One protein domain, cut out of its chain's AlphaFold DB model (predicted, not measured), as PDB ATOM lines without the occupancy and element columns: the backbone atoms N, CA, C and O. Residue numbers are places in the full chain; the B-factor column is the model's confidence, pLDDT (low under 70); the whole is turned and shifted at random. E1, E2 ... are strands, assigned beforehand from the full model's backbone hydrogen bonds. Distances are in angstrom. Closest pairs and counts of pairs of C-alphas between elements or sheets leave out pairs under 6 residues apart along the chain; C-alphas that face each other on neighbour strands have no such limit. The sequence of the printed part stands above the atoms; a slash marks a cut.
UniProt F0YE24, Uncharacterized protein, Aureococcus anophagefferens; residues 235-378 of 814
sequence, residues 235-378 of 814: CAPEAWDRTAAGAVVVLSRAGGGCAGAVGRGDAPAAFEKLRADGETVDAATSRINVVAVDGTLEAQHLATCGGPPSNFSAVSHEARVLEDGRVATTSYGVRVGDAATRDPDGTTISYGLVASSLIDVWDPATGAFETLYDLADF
ATOM      1  N   CYS A 235     175.758  83.862 249.015       78.12
ATOM      2  CA  CYS A 235     176.189  85.207 249.394       78.12
ATOM      3  C   CYS A 235     175.174  86.232 248.927       78.12
ATOM      4  O   CYS A 235     174.846  86.235 247.740       78.12
ATOM      5  N   ALA A 236     174.729  87.103 249.819       84.12
ATOM      6  CA  ALA A 236     173.868  88.241 249.554       84.12
ATOM      7  C   ALA A 236     172.771  87.914 248.525       84.12
ATOM      8  O   ALA A 236     172.789  88.475 247.425       84.12
ATOM      9  N   PRO A 237     171.887  86.932 248.811       88.75
ATOM     10  CA  PRO A 237     170.802  86.591 247.900       88.75
ATOM     11  C   PRO A 237     169.906  87.822 247.699       88.75
ATOM     12  O   PRO A 237     169.265  88.286 248.640       88.75
ATOM     13  N   GLU A 238     169.871  88.354 246.478       89.38
ATOM     14  CA  GLU A 238     169.085  89.547 246.134       89.38
ATOM     15  C   GLU A 238     167.689  89.171 245.638       89.38
ATOM     16  O   GLU A 238     166.699  89.798 246.005       89.38
ATOM     17  N   ALA A 239     167.610  88.123 244.815       93.50
ATOM     18  CA  ALA A 239     166.365  87.637 244.242       93.50
ATOM     19  C   ALA A 239     166.430  86.126 244.010       93.50
ATOM     20  O   ALA A 239     167.503  85.549 243.818       93.50
ATOM     21  N   TRP A 240     165.273  85.473 244.022       96.06
ATOM     22  CA  TRP A 240     165.167  84.059 243.691       96.06
ATOM     23  C   TRP A 240     163.791  83.718 243.132       96.06
ATOM     24  O   TRP A 240     162.785  84.343 243.472       96.06
ATOM     25  N   ASP A 241     163.754  82.671 242.317       96.38
ATOM     26  CA  ASP A 241     162.530  82.129 241.736       96.38
ATOM     27  C   ASP A 241     162.674  80.615 241.504       96.38
ATOM     28  O   ASP A 241     163.724  80.034 241.793       96.38
ATOM     29  N   ARG A 242     161.616  79.936 241.054       94.38
ATOM     30  CA  ARG A 242     161.608  78.476 240.878       94.38
ATOM     31  C   ARG A 242     161.302  78.075 239.446       94.38
ATOM     32  O   ARG A 242     160.393  78.604 238.817       94.38
ATOM     33  N   THR A 243     162.015  77.065 238.964       94.88
ATOM     34  CA  THR A 243     161.701  76.419 237.690       94.88
ATOM     35  C   THR A 243     160.481  75.511 237.834       94.88
ATOM     36  O   THR A 243     160.140  75.059 238.930       94.88
ATOM     37  N   ALA A 244     159.840  75.172 236.712       90.88
ATOM     38  CA  ALA A 244     158.745  74.200 236.695       90.88
ATOM     39  C   ALA A 244     159.170  72.809 237.212       90.88
ATOM     40  O   ALA A 244     158.346  72.067 237.745       90.88
ATOM     41  N   ALA A 245     160.459  72.467 237.091       88.94
ATOM     42  CA  ALA A 245     161.040  71.235 237.626       88.94
ATOM     43  C   ALA A 245     161.338  71.306 239.138       88.94
ATOM     44  O   ALA A 245     161.696  70.299 239.744       88.94
ATOM     45  N   GLY A 246     161.176  72.479 239.758       89.81
ATOM     46  CA  GLY A 246     161.386  72.704 241.187       89.81
ATOM     47  C   GLY A 246     162.794  73.162 241.569       89.81
ATOM     48  O   GLY A 246     163.012  73.439 242.747       89.81
ATOM     49  N   ALA A 247     163.724  73.279 240.614       94.00
ATOM     50  CA  ALA A 247     165.019  73.912 240.863       94.00
ATOM     51  C   ALA A 247     164.825  75.387 241.252       94.00
ATOM     52  O   ALA A 247     163.856  76.030 240.843       94.00
ATOM     53  N   VAL A 248     165.736  75.922 242.056       95.12
ATOM     54  CA  VAL A 248     165.713  77.300 242.543       95.12
ATOM     55  C   VAL A 248     166.751  78.103 241.776       95.12
ATOM     56  O   VAL A 248     167.931  77.764 241.775       95.12
ATOM     57  N   VAL A 249     166.313  79.181 241.136       96.25
ATOM     58  CA  VAL A 249     167.203  80.190 240.570       96.25
ATOM     59  C   VAL A 249     167.507  81.212 241.648       96.25
ATOM     60  O   VAL A 249     166.586  81.723 242.277       96.25
ATOM     61  N   VAL A 250     168.786  81.502 241.868       94.38
ATOM     62  CA  VAL A 250     169.264  82.405 242.918       94.38
ATOM     63  C   VAL A 250     170.196  83.434 242.305       94.38
ATOM     64  O   VAL A 250     171.252  83.073 241.784       94.38
ATOM     65  N   LEU A 251     169.815  84.702 242.402       93.06
ATOM     66  CA  LEU A 251     170.676  85.839 242.115       93.06
ATOM     67  C   LEU A 251     171.352  86.289 243.411       93.06
ATOM     68  O   LEU A 251     170.692  86.558 244.414       93.06
ATOM     69  N   SER A 252     172.671  86.399 243.359       87.75
ATOM     70  CA  SER A 252     173.523  86.790 244.475       87.75
ATOM     71  C   SER A 252     174.388  87.980 244.076       87.75
ATOM     72  O   SER A 252     175.068  87.931 243.041       87.75
ATOM     73  N   ARG A 253     174.420  89.014 244.923       78.31
ATOM     74  CA  ARG A 253     175.376  90.119 244.783       78.31
ATOM     75  C   ARG A 253     176.787  89.587 244.968       78.31
ATOM     76  O   ARG A 253     177.011  88.629 245.713       78.31
ATOM     77  N   ALA A 254     177.768  90.238 244.363       59.34
ATOM     78  CA  ALA A 254     179.137  90.033 244.784       59.34
ATOM     79  C   ALA A 254     179.784  91.329 245.280       59.34
ATOM     80  O   ALA A 254     179.393  92.438 244.922       59.34
ATOM     81  N   GLY A 255     180.674  91.145 246.253       53.91
ATOM     82  CA  GLY A 255     181.019  92.139 247.270       53.91
ATOM     83  C   GLY A 255     180.426  91.819 248.652       53.91
ATOM     84  O   GLY A 255     180.957  92.283 249.651       53.91
ATOM     85  N   GLY A 256     179.393  90.969 248.741       49.31
ATOM     86  CA  GLY A 256     178.994  90.359 250.014       49.31
ATOM     87  C   GLY A 256     180.101  89.413 250.476       49.31
ATOM     88  O   GLY A 256     180.364  88.411 249.806       49.31
ATOM     89  N   GLY A 257     180.810  89.773 251.547       48.28
ATOM     90  CA  GLY A 257     181.992  89.079 252.056       48.28
ATOM     91  C   GLY A 257     181.704  87.649 252.510       48.28
ATOM     92  O   GLY A 257     181.604  87.365 253.693       48.28
ATOM     93  N   CYS A 258     181.630  86.711 251.572       51.41
ATOM     94  CA  CYS A 258     181.449  85.293 251.880       51.41
ATOM     95  C   CYS A 258     182.724  84.573 252.316       51.41
ATOM     96  O   CYS A 258     182.658  83.398 252.670       51.41
ATOM     97  N   ALA A 259     183.874  85.251 252.302       48.81
ATOM     98  CA  ALA A 259     185.161  84.648 252.641       48.81
ATOM     99  C   ALA A 259     185.216  84.109 254.087       48.81
ATOM    100  O   ALA A 259     186.048  83.255 254.383       48.81
ATOM    101  N   GLY A 260     184.330  84.577 254.978       45.16
ATOM    102  CA  GLY A 260     184.226  84.095 256.359       45.16
ATOM    103  C   GLY A 260     182.973  83.276 256.685       45.16
ATOM    104  O   GLY A 260     182.972  82.570 257.688       45.16
ATOM    105  N   ALA A 261     181.908  83.354 255.877       44.28
ATOM    106  CA  ALA A 261     180.586  82.918 256.326       44.28
ATOM    107  C   ALA A 261     180.375  81.396 256.242       44.28
ATOM    108  O   ALA A 261     179.792  80.798 257.144       44.28
ATOM    109  N   VAL A 262     180.893  80.734 255.206       48.47
ATOM    110  CA  VAL A 262     180.755  79.279 255.061       48.47
ATOM    111  C   VAL A 262     181.940  78.619 255.762       48.47
ATOM    112  O   VAL A 262     183.053  78.666 255.249       48.47
ATOM    113  N   GLY A 263     181.707  78.065 256.957       42.97
ATOM    114  CA  GLY A 263     182.732  77.478 257.830       42.97
ATOM    115  C   GLY A 263     183.853  76.757 257.066       42.97
ATOM    116  O   GLY A 263     183.587  75.904 256.217       42.97
ATOM    117  N   ARG A 264     185.099  77.144 257.381       34.72
ATOM    118  CA  ARG A 264     186.390  76.837 256.724       34.72
ATOM    119  C   ARG A 264     186.757  75.343 256.597       34.72
ATOM    120  O   ARG A 264     187.821  74.914 257.032       34.72
ATOM    121  N   GLY A 265     185.917  74.542 255.964       35.62
ATOM    122  CA  GLY A 265     186.242  73.156 255.619       35.62
ATOM    123  C   GLY A 265     185.685  72.734 254.271       35.62
ATOM    124  O   GLY A 265     186.380  72.065 253.522       35.62
ATOM    125  N   ASP A 266     184.476  73.192 253.941       39.28
ATOM    126  CA  ASP A 266     183.728  72.722 252.776       39.28
ATOM    127  C   ASP A 266     182.838  73.843 252.217       39.28
ATOM    128  O   ASP A 266     181.641  73.639 252.011       39.28
ATOM    129  N   ALA A 267     183.366  75.054 251.982       45.34
ATOM    130  CA  ALA A 267     182.672  75.937 251.044       45.34
ATOM    131  C   ALA A 267     182.564  75.127 249.742       45.34
ATOM    132  O   ALA A 267     183.611  74.760 249.201       45.34
ATOM    133  N   PRO A 268     181.357  74.719 249.288       45.44
ATOM    134  CA  PRO A 268     181.250  73.840 248.138       45.44
ATOM    135  C   PRO A 268     182.053  74.471 247.006       45.44
ATOM    136  O   PRO A 268     181.964  75.683 246.807       45.44
ATOM    137  N   ALA A 269     182.819  73.665 246.264       43.50
ATOM    138  CA  ALA A 269     183.625  74.093 245.112       43.50
ATOM    139  C   ALA A 269     182.853  74.982 244.099       43.50
ATOM    140  O   ALA A 269     183.438  75.606 243.228       43.50
ATOM    141  N   ALA A 270     181.530  75.087 244.244       42.91
ATOM    142  CA  ALA A 270     180.654  76.103 243.675       42.91
ATOM    143  C   ALA A 270     181.028  77.580 243.960       42.91
ATOM    144  O   ALA A 270     180.552  78.454 243.228       42.91
ATOM    145  N   PHE A 271     181.825  77.893 244.994       48.44
ATOM    146  CA  PHE A 271     182.259  79.271 245.281       48.44
ATOM    147  C   PHE A 271     183.494  79.699 244.485       48.44
ATOM    148  O   PHE A 271     183.588  80.868 244.113       48.44
ATOM    149  N   GLU A 272     184.372  78.754 244.158       48.00
ATOM    150  CA  GLU A 272     185.545  78.958 243.318       48.00
ATOM    151  C   GLU A 272     185.364  78.168 242.029       48.00
ATOM    152  O   GLU A 272     185.751  77.005 241.918       48.00
ATOM    153  N   LYS A 273     184.817  78.811 240.998       45.66
ATOM    154  CA  LYS A 273     185.087  78.312 239.658       45.66
ATOM    155  C   LYS A 273     186.540  78.674 239.350       45.66
ATOM    156  O   LYS A 273     186.806  79.735 238.795       45.66
ATOM    157  N   LEU A 274     187.471  77.803 239.744       43.97
ATOM    158  CA  LEU A 274     188.789  77.752 239.120       43.97
ATOM    159  C   LEU A 274     188.534  77.758 237.613       43.97
ATOM    160  O   LEU A 274     187.737  76.951 237.106       43.97
ATOM    161  N   ARG A 275     189.161  78.683 236.883       44.94
ATOM    162  CA  ARG A 275     189.251  78.515 235.433       44.94
ATOM    163  C   ARG A 275     189.807  77.111 235.168       44.94
ATOM    164  O   ARG A 275     190.524  76.541 235.989       44.94
ATOM    165  N   ALA A 276     189.466  76.523 234.024       42.47
ATOM    166  CA  ALA A 276     189.927  75.177 233.664       42.47
ATOM    167  C   ALA A 276     191.472  75.029 233.649       42.47
ATOM    168  O   ALA A 276     191.973  73.912 233.558       42.47
ATOM    169  N   ASP A 277     192.208  76.139 233.731       44.19
ATOM    170  CA  ASP A 277     193.667  76.263 233.794       44.19
ATOM    171  C   ASP A 277     194.244  76.395 235.223       44.19
ATOM    172  O   ASP A 277     195.463  76.378 235.376       44.19
ATOM    173  N   GLY A 278     193.408  76.475 236.265       46.81
ATOM    174  CA  GLY A 278     193.846  76.625 237.655       46.81
ATOM    175  C   GLY A 278     193.994  78.070 238.148       46.81
ATOM    176  O   GLY A 278     194.427  78.255 239.285       46.81
ATOM    177  N   GLU A 279     193.627  79.087 237.360       45.53
ATOM    178  CA  GLU A 279     193.553  80.468 237.856       45.53
ATOM    179  C   GLU A 279     192.293  80.707 238.704       45.53
ATOM    180  O   GLU A 279     191.164  80.381 238.308       45.53
ATOM    181  N   THR A 280     192.482  81.343 239.861       53.69
ATOM    182  CA  THR A 280     191.415  81.974 240.644       53.69
ATOM    183  C   THR A 280     190.838  83.143 239.852       53.69
ATOM    184  O   THR A 280     191.561  84.068 239.491       53.69
ATOM    185  N   VAL A 281     189.537  83.110 239.563       50.00
ATOM    186  CA  VAL A 281     188.854  84.236 238.920       50.00
ATOM    187  C   VAL A 281     188.701  85.353 239.947       50.00
ATOM    188  O   VAL A 281     187.996  85.175 240.942       50.00
ATOM    189  N   ASP A 282     189.349  86.490 239.689       50.34
ATOM    190  CA  ASP A 282     189.171  87.726 240.451       50.34
ATOM    191  C   ASP A 282     187.679  88.032 240.638       50.34
ATOM    192  O   ASP A 282     186.887  87.921 239.699       50.34
ATOM    193  N   ALA A 283     187.318  88.373 241.878       58.06
ATOM    194  CA  ALA A 283     185.972  88.610 242.395       58.06
ATOM    195  C   ALA A 283     184.902  88.883 241.316       58.06
ATOM    196  O   ALA A 283     184.832  89.967 240.728       58.06
ATOM    197  N   ALA A 284     184.016  87.904 241.092       57.69
ATOM    198  CA  ALA A 284     182.750  88.165 240.408       57.69
ATOM    199  C   ALA A 284     182.050  89.360 241.086       57.69
ATOM    200  O   ALA A 284     182.234  89.548 242.285       57.69
ATOM    201  N   THR A 285     181.271  90.153 240.345       69.25
ATOM    202  CA  THR A 285     180.448  91.283 240.828       69.25
ATOM    203  C   THR A 285     178.977  90.929 241.022       69.25
ATOM    204  O   THR A 285     178.287  91.552 241.826       69.25
ATOM    205  N   SER A 286     178.520  89.855 240.386       81.56
ATOM    206  CA  SER A 286     177.206  89.252 240.616       81.56
ATOM    207  C   SER A 286     177.184  87.827 240.066       81.56
ATOM    208  O   SER A 286     177.970  87.497 239.173       81.56
ATOM    209  N   ARG A 287     176.287  86.975 240.570       87.19
ATOM    210  CA  ARG A 287     176.142  85.596 240.085       87.19
ATOM    211  C   ARG A 287     174.689  85.142 240.045       87.19
ATOM    212  O   ARG A 287     173.922  85.480 240.941       87.19
ATOM    213  N   ILE A 288     174.349  84.317 239.057       91.50
ATOM    214  CA  ILE A 288     173.065  83.608 238.981       91.50
ATOM    215  C   ILE A 288     173.354  82.114 239.052       91.50
ATOM    216  O   ILE A 288     174.145  81.607 238.261       91.50
ATOM    217  N   ASN A 289     172.723  81.415 239.988       92.69
ATOM    218  CA  ASN A 289     172.829  79.968 240.149       92.69
ATOM    219  C   ASN A 289     171.475  79.317 239.864       92.69
ATOM    220  O   ASN A 289     170.453  79.822 240.318       92.69
ATOM    221  N   VAL A 290     171.471  78.172 239.184       95.00
ATOM    222  CA  VAL A 290     170.328  77.250 239.135       95.00
ATOM    223  C   VAL A 290     170.667  76.065 240.026       95.00
ATOM    224  O   VAL A 290     171.647  75.365 239.778       95.00
ATOM    225  N   VAL A 291     169.893  75.877 241.088       94.00
ATOM    226  CA  VAL A 291     170.160  74.905 242.149       94.00
ATOM    227  C   VAL A 291     169.035  73.882 242.184       94.00
ATOM    228  O   VAL A 291     167.880  74.227 242.437       94.00
ATOM    229  N   ALA A 292     169.357  72.614 241.964       94.00
ATOM    230  CA  ALA A 292     168.414  71.515 242.095       94.00
ATOM    231  C   ALA A 292     167.848  71.426 243.525       94.00
ATOM    232  O   ALA A 292     168.459  71.866 244.501       94.00
ATOM    233  N   VAL A 293     166.694  70.770 243.683       92.50
ATOM    234  CA  VAL A 293     166.054  70.560 245.002       92.50
ATOM    235  C   VAL A 293     166.986  69.836 245.984       92.50
ATOM    236  O   VAL A 293     166.904  70.029 247.197       92.50
ATOM    237  N   ASP A 294     167.906  69.029 245.464       91.31
ATOM    238  CA  ASP A 294     168.870  68.257 246.236       91.31
ATOM    239  C   ASP A 294     170.179  69.013 246.550       91.31
ATOM    240  O   ASP A 294     171.116  68.401 247.077       91.31
ATOM    241  N   GLY A 295     170.220  70.315 246.241       88.69
ATOM    242  CA  GLY A 295     171.334  71.235 246.467       88.69
ATOM    243  C   GLY A 295     172.397  71.240 245.367       88.69
ATOM    244  O   GLY A 295     173.354  72.006 245.465       88.69
ATOM    245  N   THR A 296     172.267  70.402 244.335       89.38
ATOM    246  CA  THR A 296     173.233  70.354 243.229       89.38
ATOM    247  C   THR A 296     173.172  71.632 242.391       89.38
ATOM    248  O   THR A 296     172.094  72.068 241.999       89.38
ATOM    249  N   LEU A 297     174.327  72.227 242.083       89.00
ATOM    250  CA  LEU A 297     174.426  73.354 241.153       89.00
ATOM    251  C   LEU A 297     174.297  72.843 239.708       89.00
ATOM    252  O   LEU A 297     175.199  72.173 239.210       89.00
ATOM    253  N   GLU A 298     173.185  73.153 239.043       92.94
ATOM    254  CA  GLU A 298     172.893  72.722 237.668       92.94
ATOM    255  C   GLU A 298     173.508  73.667 236.628       92.94
ATOM    256  O   GLU A 298     174.069  73.219 235.629       92.94
ATOM    257  N   ALA A 299     173.428  74.977 236.874       92.94
ATOM    258  CA  ALA A 299     173.983  76.006 236.001       92.94
ATOM    259  C   ALA A 299     174.427  77.230 236.809       92.94
ATOM    260  O   ALA A 299     173.890  77.514 237.879       92.94
ATOM    261  N   GLN A 300     175.402  77.970 236.281       91.25
ATOM    262  CA  GLN A 300     175.910  79.183 236.912       91.25
ATOM    263  C   GLN A 300     176.366  80.204 235.872       91.25
ATOM    264  O   GLN A 300     177.116  79.870 234.951       91.25
ATOM    265  N   HIS A 301     175.982  81.458 236.090       88.75
ATOM    266  CA  HIS A 301     176.589  82.621 235.465       88.75
ATOM    267  C   HIS A 301     177.359  83.436 236.505       88.75
ATOM    268  O   HIS A 301     176.845  83.712 237.590       88.75
ATOM    269  N   LEU A 302     178.583  83.832 236.155       84.00
ATOM    270  CA  LEU A 302     179.426  84.732 236.936       84.00
ATOM    271  C   LEU A 302     179.681  85.978 236.088       84.00
ATOM    272  O   LEU A 302     180.311  85.874 235.037       84.00
ATOM    273  N   ALA A 303     179.218  87.135 236.550       77.12
ATOM    274  CA  ALA A 303     179.634  88.411 235.985       77.12
ATOM    275  C   ALA A 303     180.882  88.874 236.740       77.12
ATOM    276  O   ALA A 303     180.889  88.869 237.967       77.12
ATOM    277  N   THR A 304     181.938  89.257 236.030       70.81
ATOM    278  CA  THR A 304     183.201  89.742 236.612       70.81
ATOM    279  C   THR A 304     183.485  91.145 236.105       70.81
ATOM    280  O   THR A 304     183.262  91.407 234.925       70.81
ATOM    281  N   CYS A 305     184.076  92.011 236.929       63.81
ATOM    282  CA  CYS A 305     184.506  93.358 236.520       63.81
ATOM    283  C   CYS A 305     185.743  93.394 235.598       63.81
ATOM    284  O   CYS A 305     186.389  94.430 235.472       63.81
ATOM    285  N   GLY A 306     186.100  92.285 234.948       57.75
ATOM    286  CA  GLY A 306     187.245  92.233 234.045       57.75
ATOM    287  C   GLY A 306     187.012  93.009 232.742       57.75
ATOM    288  O   GLY A 306     186.007  92.815 232.053       57.75
ATOM    289  N   GLY A 307     187.985  93.835 232.350       55.41
ATOM    290  CA  GLY A 307     188.010  94.544 231.064       55.41
ATOM    291  C   GLY A 307     187.645  96.036 231.144       55.41
ATOM    292  O   GLY A 307     187.696  96.620 232.223       55.41
ATOM    293  N   PRO A 308     187.358  96.700 230.003       52.56
ATOM    294  CA  PRO A 308     187.031  98.129 229.976       52.56
ATOM    295  C   PRO A 308     185.778  98.450 230.814       52.56
ATOM    296  O   PRO A 308     184.927  97.579 230.956       52.56
ATOM    297  N   PRO A 309     185.594  99.693 231.311       54.94
ATOM    298  CA  PRO A 309     184.457 100.082 232.166       54.94
ATOM    299  C   PRO A 309     183.062  99.762 231.604       54.94
ATOM    300  O   PRO A 309     182.107  99.608 232.360       54.94
ATOM    301  N   SER A 310     182.938  99.616 230.281       54.44
ATOM    302  CA  SER A 310     181.728  99.122 229.612       54.44
ATOM    303  C   SER A 310     181.333  97.694 230.016       54.44
ATOM    304  O   SER A 310     180.189  97.307 229.816       54.44
ATOM    305  N   ASN A 311     182.262  96.916 230.577       56.19
ATOM    306  CA  ASN A 311     182.049  95.551 231.058       56.19
ATOM    307  C   ASN A 311     181.495  95.503 232.488       56.19
ATOM    308  O   ASN A 311     181.393  94.422 233.067       56.19
ATOM    309  N   PHE A 312     181.134  96.644 233.084       61.62
ATOM    310  CA  PHE A 312     180.386  96.667 234.338       61.62
ATOM    311  C   PHE A 312     178.928  96.244 234.078       61.62
ATOM    312  O   PHE A 312     178.004  97.047 234.139       61.62
ATOM    313  N   SER A 313     178.728  94.970 233.745       59.50
ATOM    314  CA  SER A 313     177.429  94.344 233.505       59.50
ATOM    315  C   SER A 313     177.054  93.468 234.699       59.50
ATOM    316  O   SER A 313     176.930  92.249 234.576       59.50
ATOM    317  N   ALA A 314     176.951  94.068 235.889       71.00
ATOM    318  CA  ALA A 314     176.464  93.326 237.047       71.00
ATOM    319  C   ALA A 314     174.960  93.069 236.871       71.00
ATOM    320  O   ALA A 314     174.186  94.009 236.679       71.00
ATOM    321  N   VAL A 315     174.562  91.798 236.911       82.75
ATOM    322  CA  VAL A 315     173.156  91.416 237.059       82.75
ATOM    323  C   VAL A 315     172.720  91.743 238.482       82.75
ATOM    324  O   VAL A 315     173.495  91.575 239.421       82.75
ATOM    325  N   SER A 316     171.511  92.266 238.656       82.62
ATOM    326  CA  SER A 316     171.094  92.809 239.948       82.62
ATOM    327  C   SER A 316     169.583  92.737 240.174       82.62
ATOM    328  O   SER A 316     168.809  92.616 239.220       82.62
ATOM    329  N   HIS A 317     169.195  92.826 241.449       83.81
ATOM    330  CA  HIS A 317     167.861  93.117 241.998       83.81
ATOM    331  C   HIS A 317     166.693  92.161 241.692       83.81
ATOM    332  O   HIS A 317     165.782  92.071 242.512       83.81
ATOM    333  N   GLU A 318     166.654  91.476 240.549       92.56
ATOM    334  CA  GLU A 318     165.478  90.718 240.104       92.56
ATOM    335  C   GLU A 318     165.886  89.458 239.337       92.56
ATOM    336  O   GLU A 318     166.812  89.489 238.531       92.56
ATOM    337  N   ALA A 319     165.166  88.359 239.562       94.69
ATOM    338  CA  ALA A 319     165.351  87.103 238.842       94.69
ATOM    339  C   ALA A 319     163.998  86.398 238.710       94.69
ATOM    340  O   ALA A 319     163.366  86.072 239.714       94.69
ATOM    341  N   ARG A 320     163.554  86.158 237.472       97.06
ATOM    342  CA  ARG A 320     162.281  85.496 237.158       97.06
ATOM    343  C   ARG A 320     162.490  84.362 236.179       97.06
ATOM    344  O   ARG A 320     163.059  84.579 235.111       97.06
ATOM    345  N   VAL A 321     161.995  83.177 236.510       97.12
ATOM    346  CA  VAL A 321     162.021  82.047 235.578       97.12
ATOM    347  C   VAL A 321     160.853  82.180 234.605       97.12
ATOM    348  O   VAL A 321     159.691  82.254 235.002       97.12
ATOM    349  N   LEU A 322     161.168  82.222 233.317       97.38
ATOM    350  CA  LEU A 322     160.196  82.240 232.231       97.38
ATOM    351  C   LEU A 322     159.636  80.831 231.983       97.38
ATOM    352  O   LEU A 322     160.226  79.828 232.383       97.38
ATOM    353  N   GLU A 323     158.502  80.738 231.279       95.31
ATOM    354  CA  GLU A 323     157.853  79.449 230.967       95.31
ATOM    355  C   GLU A 323     158.765  78.478 230.197       95.31
ATOM    356  O   GLU A 323     158.619  77.263 230.320       95.31
ATOM    357  N   ASP A 324     159.718  79.005 229.424       95.38
ATOM    358  CA  ASP A 324     160.696  78.230 228.655       95.38
ATOM    359  C   ASP A 324     161.963  77.852 229.450       95.38
ATOM    360  O   ASP A 324     162.858  77.207 228.907       95.38
ATOM    361  N   GLY A 325     162.036  78.220 230.733       95.19
ATOM    362  CA  GLY A 325     163.157  77.924 231.627       95.19
ATOM    363  C   GLY A 325     164.303  78.937 231.591       95.19
ATOM    364  O   GLY A 325     165.231  78.812 232.394       95.19
ATOM    365  N   ARG A 326     164.253  79.951 230.717       97.12
ATOM    366  CA  ARG A 326     165.202  81.073 230.756       97.12
ATOM    367  C   ARG A 326     164.922  81.983 231.953       97.12
ATOM    368  O   ARG A 326     163.847  81.931 232.550       97.12
ATOM    369  N   VAL A 327     165.882  82.828 232.312       96.94
ATOM    370  CA  VAL A 327     165.808  83.703 233.488       96.94
ATOM    371  C   VAL A 327     165.821  85.160 233.049       96.94
ATOM    372  O   VAL A 327     166.838  85.650 232.570       96.94
ATOM    373  N   ALA A 328     164.711  85.869 233.239       97.00
ATOM    374  CA  ALA A 328     164.688  87.319 233.107       97.00
ATOM    375  C   ALA A 328     165.310  87.968 234.353       97.00
ATOM    376  O   ALA A 328     164.967  87.611 235.481       97.00
ATOM    377  N   THR A 329     166.212  88.919 234.147       94.88
ATOM    378  CA  THR A 329     166.945  89.638 235.197       94.88
ATOM    379  C   THR A 329     167.116  91.100 234.801       94.88
ATOM    380  O   THR A 329     166.891  91.472 233.647       94.88
ATOM    381  N   THR A 330     167.539  91.941 235.744       92.44
ATOM    382  CA  THR A 330     168.089  93.257 235.392       92.44
ATOM    383  C   THR A 330     169.609  93.226 235.403       92.44
ATOM    384  O   THR A 330     170.203  92.449 236.151       92.44
ATOM    385  N   SER A 331     170.241  94.053 234.577       89.69
ATOM    386  CA  SER A 331     171.684  94.303 234.623       89.69
ATOM    387  C   SER A 331     171.985  95.788 234.421       89.69
ATOM    388  O   SER A 331     171.078  96.582 234.156       89.69
ATOM    389  N   TYR A 332     173.243  96.192 234.584       86.06
ATOM    390  CA  TYR A 332     173.668  97.561 234.300       86.06
ATOM    391  C   TYR A 332     174.222  97.700 232.881       86.06
ATOM    392  O   TYR A 332     175.156  97.003 232.490       86.06
ATOM    393  N   GLY A 333     173.675  98.655 232.130       82.12
ATOM    394  CA  GLY A 333     174.196  99.102 230.846       82.12
ATOM    395  C   GLY A 333     175.029 100.361 231.041       82.12
ATOM    396  O   GLY A 333     174.486 101.436 231.288       82.12
ATOM    397  N   VAL A 334     176.355 100.268 230.950       79.31
ATOM    398  CA  VAL A 334     177.210 101.454 231.100       79.31
ATOM    399  C   VAL A 334     177.342 102.192 229.774       79.31
ATOM    400  O   VAL A 334     177.888 101.674 228.800       79.31
ATOM    401  N   ARG A 335     176.887 103.447 229.754       78.31
ATOM    402  CA  ARG A 335     177.110 104.391 228.655       78.31
ATOM    403  C   ARG A 335     178.252 105.336 229.019       78.31
ATOM    404  O   ARG A 335     178.258 105.948 230.088       78.31
ATOM    405  N   VAL A 336     179.210 105.462 228.107       72.75
ATOM    406  CA  VAL A 336     180.362 106.361 228.227       72.75
ATOM    407  C   VAL A 336     180.039 107.647 227.472       72.75
ATOM    408  O   VAL A 336     179.727 107.597 226.285       72.75
ATOM    409  N   GLY A 337     180.063 108.789 228.154       69.31
ATOM    410  CA  GLY A 337     179.847 110.090 227.526       69.31
ATOM    411  C   GLY A 337     181.043 110.535 226.677       69.31
ATOM    412  O   GLY A 337     182.189 110.212 226.984       69.31
ATOM    413  N   ASP A 338     180.781 111.343 225.646       63.09
ATOM    414  CA  ASP A 338     181.807 111.861 224.721       63.09
ATOM    415  C   ASP A 338     182.802 112.835 225.387       63.09
ATOM    416  O   ASP A 338     183.896 113.082 224.874       63.09
ATOM    417  N   ALA A 339     182.427 113.419 226.531       56.72
ATOM    418  CA  ALA A 339     183.228 114.399 227.254       56.72
ATOM    419  C   ALA A 339     184.297 113.711 228.116       56.72
ATOM    420  O   ALA A 339     184.144 113.527 229.321       56.72
ATOM    421  N   ALA A 340     185.400 113.355 227.469       58.41
ATOM    422  CA  ALA A 340     186.656 113.047 228.130       58.41
ATOM    423  C   ALA A 340     187.213 114.316 228.806       58.41
ATOM    424  O   ALA A 340     187.616 115.261 228.122       58.41
ATOM    425  N   THR A 341     187.258 114.359 230.136       56.19
ATOM    426  CA  THR A 341     188.054 115.362 230.859       56.19
ATOM    427  C   THR A 341     189.488 114.859 230.918       56.19
ATOM    428  O   THR A 341     189.753 113.794 231.467       56.19
ATOM    429  N   ARG A 342     190.419 115.591 230.303       56.62
ATOM    430  CA  ARG A 342     191.846 115.330 230.498       56.62
ATOM    431  C   ARG A 342     192.315 116.034 231.756       56.62
ATOM    432  O   ARG A 342     192.026 117.220 231.920       56.62
ATOM    433  N   ASP A 343     193.073 115.323 232.579       56.97
ATOM    434  CA  ASP A 343     193.798 115.952 233.678       56.97
ATOM    435  C   ASP A 343     194.785 117.002 233.111       56.97
ATOM    436  O   ASP A 343     195.183 116.912 231.941       56.97
ATOM    437  N   PRO A 344     195.182 118.022 233.897       57.53
ATOM    438  CA  PRO A 344     196.045 119.112 233.429       57.53
ATOM    439  C   PRO A 344     197.393 118.661 232.846       57.53
ATOM    440  O   PRO A 344     197.969 119.363 232.014       57.53
ATOM    441  N   ASP A 345     197.889 117.493 233.257       62.78
ATOM    442  CA  ASP A 345     199.122 116.880 232.750       62.78
ATOM    443  C   ASP A 345     198.929 116.104 231.429       62.78
ATOM    444  O   ASP A 345     199.893 115.653 230.811       62.78
ATOM    445  N   GLY A 346     197.681 115.966 230.971       60.69
ATOM    446  CA  GLY A 346     197.295 115.275 229.748       60.69
ATOM    447  C   GLY A 346     197.450 113.754 229.781       60.69
ATOM    448  O   GLY A 346     197.254 113.137 228.726       60.69
ATOM    449  N   THR A 347     197.792 113.164 230.934       56.62
ATOM    450  CA  THR A 347     198.076 111.726 231.083       56.62
ATOM    451  C   THR A 347     196.824 110.904 231.376       56.62
ATOM    452  O   THR A 347     196.697 109.790 230.870       56.62
ATOM    453  N   THR A 348     195.864 111.479 232.104       53.94
ATOM    454  CA  THR A 348     194.612 110.805 232.473       53.94
ATOM    455  C   THR A 348     193.450 111.326 231.639       53.94
ATOM    456  O   THR A 348     193.305 112.532 231.438       53.94
ATOM    457  N   ILE A 349     192.618 110.407 231.143       55.31
ATOM    458  CA  ILE A 349     191.352 110.711 230.474       55.31
ATOM    459  C   ILE A 349     190.222 110.170 231.349       55.31
ATOM    460  O   ILE A 349     190.022 108.960 231.432       55.31
ATOM    461  N   SER A 350     189.486 111.069 231.991       59.00
ATOM    462  CA  SER A 350     188.280 110.752 232.754       59.00
ATOM    463  C   SER A 350     187.072 110.774 231.827       59.00
ATOM    464  O   SER A 350     186.865 111.747 231.103       59.00
ATOM    465  N   TYR A 351     186.260 109.722 231.849       61.78
ATOM    466  CA  TYR A 351     185.006 109.667 231.102       61.78
ATOM    467  C   TYR A 351     183.827 109.829 232.062       61.78
ATOM    468  O   TYR A 351     183.813 109.235 233.139       61.78
ATOM    469  N   GLY A 352     182.808 110.593 231.664       64.06
ATOM    470  CA  GLY A 352     181.515 110.539 232.345       64.06
ATOM    471  C   GLY A 352     180.872 109.176 232.090       64.06
ATOM    472  O   GLY A 352     180.645 108.821 230.932       64.06
ATOM    473  N   LEU A 353     180.589 108.414 233.145       69.31
ATOM    474  CA  LEU A 353     179.899 107.129 233.045       69.31
ATOM    475  C   LEU A 353     178.477 107.284 233.573       69.31
ATOM    476  O   LEU A 353     178.256 107.865 234.636       69.31
ATOM    477  N   VAL A 354     177.509 106.739 232.847       74.62
ATOM    478  CA  VAL A 354     176.140 106.599 233.343       74.62
ATOM    479  C   VAL A 354     175.731 105.144 233.196       74.62
ATOM    480  O   VAL A 354     175.766 104.599 232.096       74.62
ATOM    481  N   ALA A 355     175.343 104.522 234.305       78.06
ATOM    482  CA  ALA A 355     174.708 103.215 234.287       78.06
ATOM    483  C   ALA A 355     173.205 103.395 234.022       78.06
ATOM    484  O   ALA A 355     172.509 104.052 234.801       78.06
ATOM    485  N   SER A 356     172.708 102.838 232.920       83.62
ATOM    486  CA  SER A 356     171.288 102.541 232.734       83.62
ATOM    487  C   SER A 356     170.982 101.140 233.263       83.62
ATOM    488  O   SER A 356     171.887 100.344 233.514       83.62
ATOM    489  N   SER A 357     169.703 100.831 233.455       88.06
ATOM    490  CA  SER A 357     169.274  99.455 233.703       88.06
ATOM    491  C   SER A 357     168.906  98.794 232.380       88.06
ATOM    492  O   SER A 357     168.196  99.383 231.562       88.06
ATOM    493  N   LEU A 358     169.369  97.567 232.190       91.12
ATOM    494  CA  LEU A 358     168.949  96.670 231.125       91.12
ATOM    495  C   LEU A 358     167.990  95.632 231.703       91.12
ATOM    496  O   LEU A 358     168.101  95.250 232.871       91.12
ATOM    497  N   ILE A 359     167.055  95.177 230.878       93.88
ATOM    498  CA  ILE A 359     166.276  93.967 231.124       93.88
ATOM    499  C   ILE A 359     166.843  92.903 230.196       93.88
ATOM    500  O   ILE A 359     166.671  92.988 228.976       93.88
ATOM    501  N   ASP A 360     167.489  91.905 230.784       94.62
ATOM    502  CA  ASP A 360     168.122  90.817 230.054       94.62
ATOM    503  C   ASP A 360     167.421  89.490 230.328       94.62
ATOM    504  O   ASP A 360     166.786  89.287 231.364       94.62
ATOM    505  N   VAL A 361     167.588  88.555 229.398       96.81
ATOM    506  CA  VAL A 361     167.233  87.152 229.565       96.81
ATOM    507  C   VAL A 361     168.499  86.315 229.488       96.81
ATOM    508  O   VAL A 361     169.192  86.301 228.473       96.81
ATOM    509  N   TRP A 362     168.782  85.597 230.567       95.94
ATOM    510  CA  TRP A 362     169.832  84.597 230.636       95.94
ATOM    511  C   TRP A 362     169.278  83.220 230.269       95.94
ATOM    512  O   TRP A 362     168.252  82.796 230.800       95.94
ATOM    513  N   ASP A 363     169.964  82.503 229.384       96.94
ATOM    514  CA  ASP A 363     169.680  81.104 229.067       96.94
ATOM    515  C   ASP A 363     170.645  80.179 229.835       96.94
ATOM    516  O   ASP A 363     171.829  80.108 229.486       96.94
ATOM    517  N   PRO A 364     170.174  79.429 230.852       94.69
ATOM    518  CA  PRO A 364     171.024  78.523 231.623       94.69
ATOM    519  C   PRO A 364     171.661  77.396 230.800       94.69
ATOM    520  O   PRO A 364     172.710  76.887 231.190       94.69
ATOM    521  N   ALA A 365     171.054  76.997 229.674       94.31
ATOM    522  CA  ALA A 365     171.548  75.892 228.854       94.31
ATOM    523  C   ALA A 365     172.764  76.292 228.006       94.31
ATOM    524  O   ALA A 365     173.660  75.478 227.779       94.31
ATOM    525  N   THR A 366     172.798  77.541 227.537       94.62
ATOM    526  CA  THR A 366     173.888  78.070 226.697       94.62
ATOM    527  C   THR A 366     174.826  79.012 227.450       94.62
ATOM    528  O   THR A 366     175.943  79.262 226.997       94.62
ATOM    529  N   GLY A 367     174.390  79.534 228.598       90.62
ATOM    530  CA  GLY A 367     175.081  80.569 229.360       90.62
ATOM    531  C   GLY A 367     174.962  81.974 228.757       90.62
ATOM    532  O   GLY A 367     175.577  82.899 229.287       90.62
ATOM    533  N   ALA A 368     174.211  82.141 227.663       92.19
ATOM    534  CA  ALA A 368     174.120  83.391 226.916       92.19
ATOM    535  C   ALA A 368     173.136  84.389 227.549       92.19
ATOM    536  O   ALA A 368     172.151  83.994 228.170       92.19
ATOM    537  N   PHE A 369     173.403  85.681 227.345       92.00
ATOM    538  CA  PHE A 369     172.505  86.786 227.681       92.00
ATOM    539  C   PHE A 369     171.928  87.402 226.406       92.00
ATOM    540  O   PHE A 369     172.652  87.632 225.435       92.00
ATOM    541  N   GLU A 370     170.635  87.695 226.434       94.88
ATOM    542  CA  GLU A 370     169.913  88.457 225.419       94.88
ATOM    543  C   GLU A 370     169.311  89.703 226.077       94.88
ATOM    544  O   GLU A 370     168.441  89.588 226.939       94.88
ATOM    545  N   THR A 371     169.744  90.896 225.668       94.31
ATOM    546  CA  THR A 371     169.126  92.146 226.127       94.31
ATOM    547  C   THR A 371     167.797  92.363 225.423       94.31
ATOM    548  O   THR A 371     167.752  92.541 224.206       94.31
ATOM    549  N   LEU A 372     166.710  92.380 226.196       94.56
ATOM    550  CA  LEU A 372     165.368  92.657 225.685       94.56
ATOM    551  C   LEU A 372     165.097  94.158 225.602       94.56
ATOM    552  O   LEU A 372     164.507  94.632 224.632       94.56
ATOM    553  N   TYR A 373     165.509  94.898 226.636       94.19
ATOM    554  CA  TYR A 373     165.259  96.331 226.751       94.19
ATOM    555  C   TYR A 373     166.454  97.041 227.387       94.19
ATOM    556  O   TYR A 373     166.895  96.653 228.465       94.19
ATOM    557  N   ASP A 374     166.915  98.133 226.777       91.50
ATOM    558  CA  ASP A 374     167.737  99.139 227.455       91.50
ATOM    559  C   ASP A 374     166.815 100.267 227.923       91.50
ATOM    560  O   ASP A 374     166.191 100.953 227.108       91.50
ATOM    561  N   LEU A 375     166.690 100.469 229.238       89.00
ATOM    562  CA  LEU A 375     165.768 101.478 229.762       89.00
ATOM    563  C   LEU A 375     166.155 102.906 229.353       89.00
ATOM    564  O   LEU A 375     165.282 103.777 229.317       89.00
ATOM    565  N   ALA A 376     167.414 103.156 228.976       85.81
ATOM    566  CA  ALA A 376     167.823 104.458 228.450       85.81
ATOM    567  C   ALA A 376     167.223 104.777 227.067       85.81
ATOM    568  O   ALA A 376     167.170 105.951 226.695       85.81
ATOM    569  N   ASP A 377     166.720 103.782 226.328       86.56
ATOM    570  CA  ASP A 377     166.005 104.010 225.065       86.56
ATOM    571  C   ASP A 377     164.569 104.510 225.294       86.56
ATOM    572  O   ASP A 377     163.972 105.144 224.422       86.56
ATOM    573  N   PHE A 378     164.024 104.275 226.492       85.88
ATOM    574  CA  PHE A 378     162.678 104.698 226.890       85.88
ATOM    575  C   PHE A 378     162.692 105.945 227.781       85.88
ATOM    576  O   PHE A 378     161.754 106.743 227.750       85.88
TER     577      PHE A 378
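This is residues 235 to 378 of the 814 residues of an uncharacterized protein of Aureococcus anophagefferens (UniProt F0YE24). Two antiparallel sheets of four strands, E5 to E8 and E1 to E4, make a sandwich that is only partly face to face: E5 lies over E1 and E2, while E6 and E7 reach past the other sheet as a long two-stranded arm. A long loop of 30 residues between E2 and E3, residues 254 to 283, hangs from the sheet E1 to E4, and its residues 274 to 279 stick out. The printed part has 144 residues with no named helix and eight named strands, E1 to E8 in chain order; the class is all strand, though 71 residues, under half, are in named elements. Each sheet follows chain order, E1 E2 E3 E4 and E5 E6 E7 E8. The whole is only just loose, close to compact, with a radius of gyration of the C-alphas of 17.5 A and spans of 59, 40 and 26 A.

E6, residues 327 to 342, is the longest strand, 41.1 A from C-alpha 327 at (165.808, 83.703, 233.488) to C-alpha 342 at (191.846, 115.330, 230.498); it bends by 60 degrees at residue 339. E7, residues 349 to 362, is 33.8 A long and bends by 72 degrees at residue 359. E5 holds residues 315 to 321, 14.6 A, and E8 residues 369 to 374, 13.2 A. E1, residues 237 to 242, begins at C-alpha 237, (170.802, 86.591, 247.900), and is 14.1 A long. E2 is residues 248 to 253, 16.2 A; E3 284 to 291, 18.4 A; E4 297 to 304, 19.1 A.

E5 to E8 form a meander, each strand the antiparallel neighbour of the one before, in a twisted sheet. E6 and E7 are a hairpin, with N 335 and O 354 2.8 A apart. In the hairpin E5 and E6, N 320 and O 328 are 2.8 A apart; in E7 and E8, N 361 and O 370 are 2.8 A apart. E1 to E4 form a second meander, twisted, its C-alphas up to 4.5 A off the best plane. Here the backbone pairs within hydrogen-bond range include N 241 and O 249 of E1 and E2, 3.0 A apart, N 250 and O 289 of E2 and E3, 2.8 A apart, and N 288 and O 301 of E3 and E4, 3.0 A apart. In the sandwich, two sheets face to face, the best planes are 23 degrees apart. The closest C-alphas of E1 and E5, Ala 239 and Glu 318, are 5.2 A apart. E4 and E7 are apart.

The C-alphas farthest apart, Ala 245 and Asp 345, are 59.6 A apart. The printed part has no cut. The link E2 to E3, 30 residues, is long. Mean pLDDT of the printed part is 74.9; residues 254 to 285, 305 to 313 and 337 to 353 are under 70.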